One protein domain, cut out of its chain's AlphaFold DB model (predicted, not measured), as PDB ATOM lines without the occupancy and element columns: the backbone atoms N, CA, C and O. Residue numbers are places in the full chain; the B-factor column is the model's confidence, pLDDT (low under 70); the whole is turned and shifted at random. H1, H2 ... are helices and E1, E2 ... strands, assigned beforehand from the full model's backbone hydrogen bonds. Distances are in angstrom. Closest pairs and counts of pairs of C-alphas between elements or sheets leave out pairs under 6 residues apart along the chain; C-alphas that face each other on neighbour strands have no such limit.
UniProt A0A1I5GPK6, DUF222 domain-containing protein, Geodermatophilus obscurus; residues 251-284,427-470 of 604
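This is residues 251 to 284 and 427 to 470 of the 604 residues of the protein "DUF222 domain-containing protein" of Geodermatophilus obscurus (UniProt A0A1I5GPK6). Three parts stand round a thinly filled middle, with few contacts between them: the small strand hairpin E1 and E2 with H1 following it on one side, H4 on the opposite side, and the helical hairpin of H2 and H3 at one end. The first residues, from Leu 251, begin between these parts, and the last ones, after H4, make a loop at the end away from H2 and H3. The printed part has 78 residues, with two named strands and four named helices in the order E1, E2, H1, H2, H3, H4; the two strands form an antiparallel sheet and the class is mostly helix. By its radius of gyration of the C-alphas, 12.7 A, the whole is compact, and the C-alphas span 36 by 27 by 21 A.

After Leu 251, with its C-alpha at (-12.891, 12.421, -41.778), the first element is E1, residues 257 to 259, beginning at C-alpha 257 at (-21.266, 3.161, -41.454). E2 is residues 262 to 264. H1, residues 266 to 277, is 16.2 A from first to last C-alpha. Beyond the cut come H2, residues 431 to 437, 9.9 A long, and H3, residues 441 to 447, 9.7 A long. H4, residues 450 to 461, is 16.3 A long and ends at C-alpha 461 at (-22.639, 22.213, -49.438).

E1 and E2 form a hairpin of antiparallel strands with 131 degrees between their directions; N 257 and O 264 are 3.0 A apart and N 264 and O 257 are 2.8 A apart, both within hydrogen-bond range. E1 and H1 have 3 pairs of C-alphas within 8 A, the closest being those of Cys 257 and Ala 266, 5.6 A apart. H2 and H3 form a helical hairpin and touch, with the closest C-alphas, those of Val 435 and Gln 444, 4.8 A apart. They run opposite ways at a steep tilt of 36 degrees, only just more than shallow. H3 and H4 are close but not clearly touching, with the closest C-alphas, those of Leu 445 and Arg 453, 7.0 A apart. They also run opposite ways, at a steep tilt of 37 degrees, only just more than shallow. H1 and H4 are apart, but only just: their closest C-alphas are 8.0 A apart. H1 and H2 are apart, and so are H2 and H4. In H1, H2, H3 and H4 every O i to N i+4 pair is within hydrogen-bond range.

The two C-alphas farthest apart are those of Thr 429 and Ala 469, at 36.9 A. Residues 285 to 426 are not printed, and C-alphas 284 and 427 are 10.4 A apart across this cut, which lies in the link from H1 to H2. The links E1 to E2, E2 to H1, H2 to H3 and H3 to H4 are tight. The mean pLDDT of the printed part is 86.4; residues 282 to 284 and residue 466 are under 70.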
ATOM      1  N   LEU A 251     -14.151  11.721 -42.056       91.69
ATOM      2  CA  LEU A 251     -12.891  12.421 -41.778       91.69
ATOM      3  C   LEU A 251     -11.664  11.488 -41.754       91.69
ATOM      4  O   LEU A 251     -10.555  11.955 -41.493       91.69
ATOM      5  N   GLY A 252     -11.851  10.200 -42.061       87.88
ATOM      6  CA  GLY A 252     -10.787   9.196 -42.156       87.88
ATOM      7  C   GLY A 252     -10.744   8.199 -40.999       87.88
ATOM      8  O   GLY A 252      -9.901   7.310 -41.026       87.88
ATOM      9  N   GLY A 253     -11.640   8.315 -40.015       89.94
ATOM     10  CA  GLY A 253     -11.810   7.313 -38.964       89.94
ATOM     11  C   GLY A 253     -12.373   5.985 -39.485       89.94
ATOM     12  O   GLY A 253     -12.751   5.840 -40.654       89.94
ATOM     13  N   ASP A 254     -12.432   5.004 -38.599       89.12
ATOM     14  CA  ASP A 254     -12.863   3.623 -38.852       89.12
ATOM     15  C   ASP A 254     -14.269   3.313 -38.306       89.12
ATOM     16  O   ASP A 254     -14.710   2.164 -38.369       89.12
ATOM     17  N   GLN A 255     -14.993   4.324 -37.804       90.88
ATOM     18  CA  GLN A 255     -16.325   4.113 -37.237       90.88
ATOM     19  C   GLN A 255     -17.265   3.444 -38.258       90.88
ATOM     20  O   GLN A 255     -17.253   3.804 -39.444       90.88
ATOM     21  N   PRO A 256     -18.107   2.489 -37.823       92.00
ATOM     22  CA  PRO A 256     -19.000   1.771 -38.721       92.00
ATOM     23  C   PRO A 256     -19.974   2.731 -39.406       92.00
ATOM     24  O   PRO A 256     -20.437   3.712 -38.823       92.00
ATOM     25  N   CYS A 257     -20.286   2.432 -40.661       93.50
ATOM     26  CA  CYS A 257     -21.266   3.161 -41.454       93.50
ATOM     27  C   CYS A 257     -22.401   2.223 -41.864       93.50
ATOM     28  O   CYS A 257     -22.362   1.022 -41.593       93.50
ATOM     29  N   GLU A 258     -23.404   2.749 -42.562       92.19
ATOM     30  CA  GLU A 258     -24.496   1.944 -43.087       92.19
ATOM     31  C   GLU A 258     -24.900   2.331 -44.513       92.19
ATOM     32  O   GLU A 258     -24.909   3.508 -44.877       92.19
ATOM     33  N   ILE A 259     -25.314   1.329 -45.294       90.88
ATOM     34  CA  ILE A 259     -25.959   1.484 -46.607       90.88
ATOM     35  C   ILE A 259     -27.265   0.685 -46.589       90.88
ATOM     36  O   ILE A 259     -27.259  -0.513 -46.307       90.88
ATOM     37  N   ASP A 260     -28.404   1.347 -46.809       85.75
ATOM     38  CA  ASP A 260     -29.758   0.773 -46.681       85.75
ATOM     39  C   ASP A 260     -29.981   0.035 -45.334       85.75
ATOM     40  O   ASP A 260     -30.719  -0.956 -45.191       85.75
ATOM     41  N   GLY A 261     -29.307   0.536 -44.293       82.88
ATOM     42  CA  GLY A 261     -29.293  -0.014 -42.941       82.88
ATOM     43  C   GLY A 261     -28.552  -1.348 -42.785       82.88
ATOM     44  O   GLY A 261     -28.827  -2.073 -41.824       82.88
ATOM     45  N   GLN A 262     -27.697  -1.732 -43.733       85.62
ATOM     46  CA  GLN A 262     -26.674  -2.761 -43.524       85.62
ATOM     47  C   GLN A 262     -25.393  -2.092 -43.049       85.62
ATOM     48  O   GLN A 262     -25.001  -1.086 -43.635       85.62
ATOM     49  N   VAL A 263     -24.754  -2.647 -42.020       89.62
ATOM     50  CA  VAL A 263     -23.477  -2.135 -41.518       89.62
ATOM     51  C   VAL A 263     -22.395  -2.397 -42.561       89.62
ATOM     52  O   VAL A 263     -22.300  -3.496 -43.107       89.62
ATOM     53  N   VAL A 264     -21.592  -1.378 -42.850       92.06
ATOM     54  CA  VAL A 264     -20.483  -1.446 -43.799       92.06
ATOM     55  C   VAL A 264     -19.239  -0.754 -43.229       92.06
ATOM     56  O   VAL A 264     -19.365   0.185 -42.435       92.06
ATOM     57  N   PRO A 265     -18.030  -1.166 -43.647       92.19
ATOM     58  CA  PRO A 265     -16.802  -0.459 -43.294       92.19
ATOM     59  C   PRO A 265     -16.783   0.982 -43.822       92.19
ATOM     60  O   PRO A 265     -17.257   1.254 -44.931       92.19
ATOM     61  N   ALA A 266     -16.158   1.894 -43.074       92.38
ATOM     62  CA  ALA A 266     -16.052   3.310 -43.440       92.38
ATOM     63  C   ALA A 266     -15.416   3.536 -44.824       92.38
ATOM     64  O   ALA A 266     -15.864   4.390 -45.591       92.38
ATOM     65  N   GLU A 267     -14.412   2.730 -45.183       89.81
ATOM     66  CA  GLU A 267     -13.717   2.819 -46.476       89.81
ATOM     67  C   GLU A 267     -14.656   2.577 -47.666       89.81
ATOM     68  O   GLU A 267     -14.540   3.242 -48.695       89.81
ATOM     69  N   MET A 268     -15.638   1.682 -47.514       91.31
ATOM     70  CA  MET A 268     -16.627   1.411 -48.557       91.31
ATOM     71  C   MET A 268     -17.486   2.645 -48.833       91.31
ATOM     72  O   MET A 268     -17.715   2.992 -49.991       91.31
ATOM     73  N   VAL A 269     -17.917   3.343 -47.778       92.75
ATOM     74  CA  VAL A 269     -18.693   4.582 -47.911       92.75
ATOM     75  C   VAL A 269     -17.850   5.702 -48.504       92.75
ATOM     76  O   VAL A 269     -18.325   6.392 -49.404       92.75
ATOM     77  N   ARG A 270     -16.596   5.870 -48.067       90.31
ATOM     78  CA  ARG A 270     -15.694   6.881 -48.643       90.31
ATOM     79  C   ARG A 270     -15.453   6.638 -50.130       90.31
ATOM     80  O   ARG A 270     -15.616   7.565 -50.919       90.31
ATOM     81  N   THR A 271     -15.160   5.396 -50.513       88.50
ATOM     82  CA  THR A 271     -14.962   4.998 -51.916       88.50
ATOM     83  C   THR A 271     -16.225   5.231 -52.744       88.50
ATOM     84  O   THR A 271     -16.158   5.820 -53.824       88.50
ATOM     85  N   LEU A 272     -17.392   4.830 -52.229       88.00
ATOM     86  CA  LEU A 272     -18.675   5.014 -52.905       88.00
ATOM     87  C   LEU A 272     -19.002   6.499 -53.109       88.00
ATOM     88  O   LEU A 272     -19.352   6.911 -54.213       88.00
ATOM     89  N   LEU A 273     -18.868   7.315 -52.061       86.69
ATOM     90  CA  LEU A 273     -19.124   8.752 -52.138       86.69
ATOM     91  C   LEU A 273     -18.134   9.443 -53.076       86.69
ATOM     92  O   LEU A 273     -18.558  10.272 -53.880       86.69
ATOM     93  N   ALA A 274     -16.852   9.078 -53.038       84.88
ATOM     94  CA  ALA A 274     -15.850   9.608 -53.958       84.88
ATOM     95  C   ALA A 274     -16.188   9.286 -55.418       84.88
ATOM     96  O   ALA A 274     -16.169  10.184 -56.261       84.88
ATOM     97  N   ALA A 275     -16.566   8.038 -55.705       82.94
ATOM     98  CA  ALA A 275     -16.931   7.597 -57.047       82.94
ATOM     99  C   ALA A 275     -18.202   8.280 -57.576       82.94
ATOM    100  O   ALA A 275     -18.262   8.643 -58.748       82.94
ATOM    101  N   LEU A 276     -19.219   8.462 -56.726       81.44
ATOM    102  CA  LEU A 276     -20.508   9.013 -57.147       81.44
ATOM    103  C   LEU A 276     -20.510  10.537 -57.223       81.44
ATOM    104  O   LEU A 276     -21.083  11.091 -58.157       81.44
ATOM    105  N   THR A 277     -19.877  11.198 -56.253       80.88
ATOM    106  CA  THR A 277     -19.973  12.654 -56.063       80.88
ATOM    107  C   THR A 277     -18.748  13.423 -56.539       80.88
ATOM    108  O   THR A 277     -18.800  14.646 -56.647       80.88
ATOM    109  N   GLY A 278     -17.640  12.733 -56.823       75.62
ATOM    110  CA  GLY A 278     -16.369  13.372 -57.163       75.62
ATOM    111  C   GLY A 278     -15.690  14.066 -55.978       75.62
ATOM    112  O   GLY A 278     -14.732  14.807 -56.188       75.62
ATOM    113  N   HIS A 279     -16.161  13.846 -54.743       73.31
ATOM    114  CA  HIS A 279     -15.509  14.300 -53.516       73.31
ATOM    115  C   HIS A 279     -14.624  13.176 -52.949       73.31
ATOM    116  O   HIS A 279     -15.152  12.299 -52.263       73.31
ATOM    117  N   PRO A 280     -13.300  13.164 -53.209       70.25
ATOM    118  CA  PRO A 280     -12.394  12.161 -52.660       70.25
ATOM    119  C   PRO A 280     -12.226  12.388 -51.154       70.25
ATOM    120  O   PRO A 280     -11.327  13.093 -50.700       70.25
ATOM    121  N   LEU A 281     -13.145  11.827 -50.371       71.06
ATOM    122  CA  LEU A 281     -13.015  11.725 -48.922       71.06
ATOM    123  C   LEU A 281     -11.779  10.879 -48.608       71.06
ATOM    124  O   LEU A 281     -11.510   9.935 -49.340       71.06
ATOM    125  N   VAL A 282     -11.043  11.239 -47.550       63.38
ATOM    126  CA  VAL A 282      -9.734  10.675 -47.155       63.38
ATOM    127  C   VAL A 282      -9.639   9.175 -47.466       63.38
ATOM    128  O   VAL A 282     -10.156   8.355 -46.711       63.38
ATOM    129  N   THR A 283      -8.997   8.804 -48.577       51.44
ATOM    130  CA  THR A 283      -8.704   7.403 -48.881       51.44
ATOM    131  C   THR A 283      -7.420   7.029 -48.157       51.44
ATOM    132  O   THR A 283      -6.431   7.762 -48.174       51.44
ATOM    133  N   THR A 284      -7.423   5.867 -47.517       49.12
ATOM    134  CA  THR A 284      -6.292   5.280 -46.775       49.12
ATOM    135  C   THR A 284      -5.048   5.000 -47.639       49.12
ATOM    136  O   THR A 284      -4.038   4.508 -47.149       49.12
ATOM    137  N   TRP A 427      -1.255   3.794 -36.878       88.88
ATOM    138  CA  TRP A 427      -2.626   4.208 -37.146       88.88
ATOM    139  C   TRP A 427      -3.210   5.040 -35.996       88.88
ATOM    140  O   TRP A 427      -3.687   6.154 -36.237       88.88
ATOM    141  N   ALA A 428      -3.097   4.562 -34.750       88.00
ATOM    142  CA  ALA A 428      -3.653   5.202 -33.555       88.00
ATOM    143  C   ALA A 428      -3.105   6.621 -33.335       88.00
ATOM    144  O   ALA A 428      -3.835   7.538 -32.949       88.00
ATOM    145  N   THR A 429      -1.815   6.826 -33.612       88.00
ATOM    146  CA  THR A 429      -1.167   8.143 -33.502       88.00
ATOM    147  C   THR A 429      -1.381   9.028 -34.730       88.00
ATOM    148  O   THR A 429      -1.183  10.244 -34.643       88.00
ATOM    149  N   GLY A 430      -1.823   8.461 -35.855       89.06
ATOM    150  CA  GLY A 430      -2.135   9.170 -37.091       89.06
ATOM    151  C   GLY A 430      -3.418  10.017 -37.020       89.06
ATOM    152  O   GLY A 430      -4.179   9.949 -36.055       89.06
ATOM    153  N   PRO A 431      -3.698  10.854 -38.040       88.19
ATOM    154  CA  PRO A 431      -4.920  11.660 -38.089       88.19
ATOM    155  C   PRO A 431      -6.207  10.826 -38.002       88.19
ATOM    156  O   PRO A 431      -7.127  11.223 -37.296       88.19
ATOM    157  N   ALA A 432      -6.246   9.675 -38.682       87.38
ATOM    158  CA  ALA A 432      -7.370   8.739 -38.654       87.38
ATOM    159  C   ALA A 432      -7.609   8.178 -37.244       87.38
ATOM    160  O   ALA A 432      -8.709   8.329 -36.719       87.38
ATOM    161  N   GLY A 433      -6.568   7.644 -36.594       89.94
ATOM    162  CA  GLY A 433      -6.663   7.129 -35.226       89.94
ATOM    163  C   GLY A 433      -7.067   8.196 -34.208       89.94
ATOM    164  O   GLY A 433      -7.918   7.944 -33.358       89.94
ATOM    165  N   ARG A 434      -6.568   9.436 -34.335       92.00
ATOM    166  CA  ARG A 434      -7.007  10.555 -33.475       92.00
ATOM    167  C   ARG A 434      -8.470  10.941 -33.686       92.00
ATOM    168  O   ARG A 434      -9.136  11.315 -32.725       92.00
ATOM    169  N   VAL A 435      -8.967  10.874 -34.922       92.44
ATOM    170  CA  VAL A 435     -10.391  11.081 -35.222       92.44
ATOM    171  C   VAL A 435     -11.228   9.937 -34.651       92.44
ATOM    172  O   VAL A 435     -12.277  10.199 -34.069       92.44
ATOM    173  N   THR A 436     -10.778   8.687 -34.751       91.69
ATOM    174  CA  THR A 436     -11.471   7.555 -34.123       91.69
ATOM    175  C   THR A 436     -11.519   7.689 -32.601       91.69
ATOM    176  O   THR A 436     -12.581   7.520 -32.008       91.69
ATOM    177  N   ALA A 437     -10.397   8.037 -31.968       90.56
ATOM    178  CA  ALA A 437     -10.281   8.128 -30.513       90.56
ATOM    179  C   ALA A 437     -11.004   9.342 -29.899       90.56
ATOM    180  O   ALA A 437     -11.155   9.420 -28.679       90.56
ATOM    181  N   ALA A 438     -11.422  10.317 -30.712       91.19
ATOM    182  CA  ALA A 438     -12.072  11.522 -30.224       91.19
ATOM    183  C   ALA A 438     -13.491  11.224 -29.681       91.19
ATOM    184  O   ALA A 438     -14.293  10.597 -30.378       91.19
ATOM    185  N   PRO A 439     -13.835  11.717 -28.474       88.06
ATOM    186  CA  PRO A 439     -15.059  11.336 -27.760       88.06
ATOM    187  C   PRO A 439     -16.336  11.964 -28.330       88.06
ATOM    188  O   PRO A 439     -17.436  11.511 -28.023       88.06
ATOM    189  N   ASP A 440     -16.209  13.022 -29.129       89.00
ATOM    190  CA  ASP A 440     -17.336  13.755 -29.691       89.00
ATOM    191  C   ASP A 440     -16.994  14.351 -31.064       89.00
ATOM    192  O   ASP A 440     -15.828  14.527 -31.433       89.00
ATOM    193  N   THR A 441     -18.035  14.701 -31.816       89.81
ATOM    194  CA  THR A 441     -17.939  15.246 -33.174       89.81
ATOM    195  C   THR A 441     -17.117  16.537 -33.263       89.81
ATOM    196  O   THR A 441     -16.440  16.760 -34.266       89.81
ATOM    197  N   LEU A 442     -17.149  17.411 -32.251       90.00
ATOM    198  CA  LEU A 442     -16.378  18.660 -32.280       90.00
ATOM    199  C   LEU A 442     -14.887  18.373 -32.097       90.00
ATOM    200  O   LEU A 442     -14.055  18.939 -32.806       90.00
ATOM    201  N   THR A 443     -14.546  17.454 -31.198       93.00
ATOM    202  CA  THR A 443     -13.175  16.985 -31.006       93.00
ATOM    203  C   THR A 443     -12.668  16.246 -32.251       93.00
ATOM    204  O   THR A 443     -11.537  16.484 -32.674       93.00
ATOM    205  N   GLN A 444     -13.516  15.454 -32.921       93.12
ATOM    206  CA  GLN A 444     -13.211  14.842 -34.224       93.12
ATOM    207  C   GLN A 444     -12.885  15.894 -35.290       93.12
ATOM    208  O   GLN A 444     -11.877  15.784 -35.985       93.12
ATOM    209  N   LEU A 445     -13.703  16.945 -35.398       93.00
ATOM    210  CA  LEU A 445     -13.474  18.044 -36.342       93.00
ATOM    211  C   LEU A 445     -12.166  18.793 -36.050       93.00
ATOM    212  O   LEU A 445     -11.470  19.177 -36.987       93.00
ATOM    213  N   HIS A 446     -11.805  18.982 -34.777       92.69
ATOM    214  CA  HIS A 446     -10.525  19.589 -34.400       92.69
ATOM    215  C   HIS A 446      -9.320  18.682 -34.694       92.69
ATOM    216  O   HIS A 446      -8.279  19.185 -35.116       92.69
ATOM    217  N   ALA A 447      -9.453  17.368 -34.492       91.19
ATOM    218  CA  ALA A 447      -8.406  16.384 -34.771       91.19
ATOM    219  C   ALA A 447      -8.184  16.146 -36.276       91.19
ATOM    220  O   ALA A 447      -7.080  15.770 -36.688       91.19
ATOM    221  N   ALA A 448      -9.216  16.371 -37.093       91.19
ATOM    222  CA  ALA A 448      -9.169  16.176 -38.533       91.19
ATOM    223  C   ALA A 448      -8.275  17.192 -39.260       91.19
ATOM    224  O   ALA A 448      -8.156  18.370 -38.901       91.19
ATOM    225  N   THR A 449      -7.674  16.739 -40.363       91.19
ATOM    226  CA  THR A 449      -6.846  17.594 -41.222       91.19
ATOM    227  C   THR A 449      -7.682  18.704 -41.871       91.19
ATOM    228  O   THR A 449      -8.893  18.566 -42.058       91.19
ATOM    229  N   GLY A 450      -7.042  19.818 -42.249       90.06
ATOM    230  CA  GLY A 450      -7.724  20.904 -42.973       90.06
ATOM    231  C   GLY A 450      -8.382  20.408 -44.265       90.06
ATOM    232  O   GLY A 450      -9.568  20.629 -44.475       90.06
ATOM    233  N   ARG A 451      -7.654  19.598 -45.046       89.25
ATOM    234  CA  ARG A 451      -8.160  18.966 -46.276       89.25
ATOM    235  C   ARG A 451      -9.415  18.116 -46.034       89.25
ATOM    236  O   ARG A 451     -10.356  18.187 -46.822       89.25
ATOM    237  N   ALA A 452      -9.445  17.317 -44.962       88.62
ATOM    238  CA  ALA A 452     -10.609  16.495 -44.626       88.62
ATOM    239  C   ALA A 452     -11.832  17.363 -44.289       88.62
ATOM    240  O   ALA A 452     -12.930  17.102 -44.782       88.62
ATOM    241  N   ARG A 453     -11.633  18.442 -43.518       91.69
ATOM    242  CA  ARG A 453     -12.691  19.414 -43.205       91.69
ATOM    243  C   ARG A 453     -13.215  20.133 -44.446       91.69
ATOM    244  O   ARG A 453     -14.428  20.237 -44.601       91.69
ATOM    245  N   ASP A 454     -12.332  20.568 -45.342       90.44
ATOM    246  CA  ASP A 454     -12.716  21.242 -46.587       90.44
ATOM    247  C   ASP A 454     -13.521  20.313 -47.507       90.44
ATOM    248  O   ASP A 454     -14.534  20.716 -48.082       90.44
ATOM    249  N   THR A 455     -13.122  19.040 -47.598       89.19
ATOM    250  CA  THR A 455     -13.835  18.031 -48.400       89.19
ATOM    251  C   THR A 455     -15.224  17.746 -47.826       89.19
ATOM    252  O   THR A 455     -16.204  17.724 -48.573       89.19
ATOM    253  N   LEU A 456     -15.336  17.597 -46.499       91.25
ATOM    254  CA  LEU A 456     -16.622  17.436 -45.819       91.25
ATOM    255  C   LEU A 456     -17.527  18.660 -46.029       91.25
ATOM    256  O   LEU A 456     -18.711  18.502 -46.323       91.25
ATOM    257  N   ALA A 457     -16.985  19.875 -45.916       90.62
ATOM    258  CA  ALA A 457     -17.737  21.103 -46.163       90.62
ATOM    259  C   ALA A 457     -18.241  21.183 -47.615       90.62
ATOM    260  O   ALA A 457     -19.394  21.554 -47.840       90.62
ATOM    261  N   GLY A 458     -17.412  20.779 -48.584       89.44
ATOM    262  CA  GLY A 458     -17.795  20.662 -49.991       89.44
ATOM    263  C   GLY A 458     -18.960  19.694 -50.201       89.44
ATOM    264  O   GLY A 458     -19.957  20.072 -50.815       89.44
ATOM    265  N   LEU A 459     -18.879  18.496 -49.611       90.06
ATOM    266  CA  LEU A 459     -19.954  17.503 -49.663       90.06
ATOM    267  C   LEU A 459     -21.250  18.050 -49.048       90.06
ATOM    268  O   LEU A 459     -22.292  18.019 -49.691       90.06
ATOM    269  N   LEU A 460     -21.203  18.599 -47.830       90.69
ATOM    270  CA  LEU A 460     -22.387  19.133 -47.139       90.69
ATOM    271  C   LEU A 460     -23.000  20.361 -47.832       90.69
ATOM    272  O   LEU A 460     -24.191  20.639 -47.658       90.69
ATOM    273  N   GLY A 461     -22.197  21.101 -48.600       89.19
ATOM    274  CA  GLY A 461     -22.639  22.213 -49.438       89.19
ATOM    275  C   GLY A 461     -23.284  21.782 -50.757       89.19
ATOM    276  O   GLY A 461     -23.948  22.605 -51.393       89.19
ATOM    277  N   ALA A 462     -23.129  20.519 -51.163       87.06
ATOM    278  CA  ALA A 462     -23.687  20.011 -52.406       87.06
ATOM    279  C   ALA A 462     -25.225  20.014 -52.384       87.06
ATOM    280  O   ALA A 462     -25.888  19.670 -51.398       87.06
ATOM    281  N   THR A 463     -25.820  20.396 -53.511       85.31
ATOM    282  CA  THR A 463     -27.240  20.157 -53.782       85.31
ATOM    283  C   THR A 463     -27.432  18.765 -54.383       85.31
ATOM    284  O   THR A 463     -26.462  18.069 -54.661       85.31
ATOM    285  N   ALA A 464     -28.681  18.355 -54.625       80.12
ATOM    286  CA  ALA A 464     -28.932  17.169 -55.448       80.12
ATOM    287  C   ALA A 464     -28.226  17.302 -56.819       80.12
ATOM    288  O   ALA A 464     -28.132  18.413 -57.354       80.12
ATOM    289  N   GLY A 465     -27.729  16.187 -57.364       74.56
ATOM    290  CA  GLY A 465     -26.851  16.137 -58.544       74.56
ATOM    291  C   GLY A 465     -25.571  15.332 -58.289       74.56
ATOM    292  O   GLY A 465     -25.296  14.973 -57.149       74.56
ATOM    293  N   GLY A 466     -24.812  15.001 -59.345       69.00
ATOM    294  CA  GLY A 466     -23.536  14.269 -59.217       69.00
ATOM    295  C   GLY A 466     -23.652  13.011 -58.349       69.00
ATOM    296  O   GLY A 466     -22.989  12.910 -57.330       69.00
ATOM    297  N   GLY A 467     -24.604  12.124 -58.659       77.69
ATOM    298  CA  GLY A 467     -24.854  10.896 -57.890       77.69
ATOM    299  C   GLY A 467     -25.763  11.036 -56.657       77.69
ATOM    300  O   GLY A 467     -26.278  10.025 -56.186       77.69
ATOM    301  N   LEU A 468     -26.038  12.250 -56.160       86.00
ATOM    302  CA  LEU A 468     -26.938  12.471 -55.020       86.00
ATOM    303  C   LEU A 468     -28.391  12.700 -55.459       86.00
ATOM    304  O   LEU A 468     -28.687  13.636 -56.207       86.00
ATOM    305  N   ALA A 469     -29.309  11.883 -54.933       85.62
ATOM    306  CA  ALA A 469     -30.752  12.044 -55.143       85.62
ATOM    307  C   ALA A 469     -31.326  13.248 -54.373       85.62
ATOM    308  O   ALA A 469     -32.185  13.967 -54.880       85.62
ATOM    309  N   ASP A 470     -30.815  13.486 -53.165       86.62
ATOM    310  CA  ASP A 470     -31.184  14.580 -52.274       86.62
ATOM    311  C   ASP A 470     -29.921  15.245 -51.719       86.62
ATOM    312  O   ASP A 470     -28.847  14.648 -51.682       86.62
TER     313      ASP A 470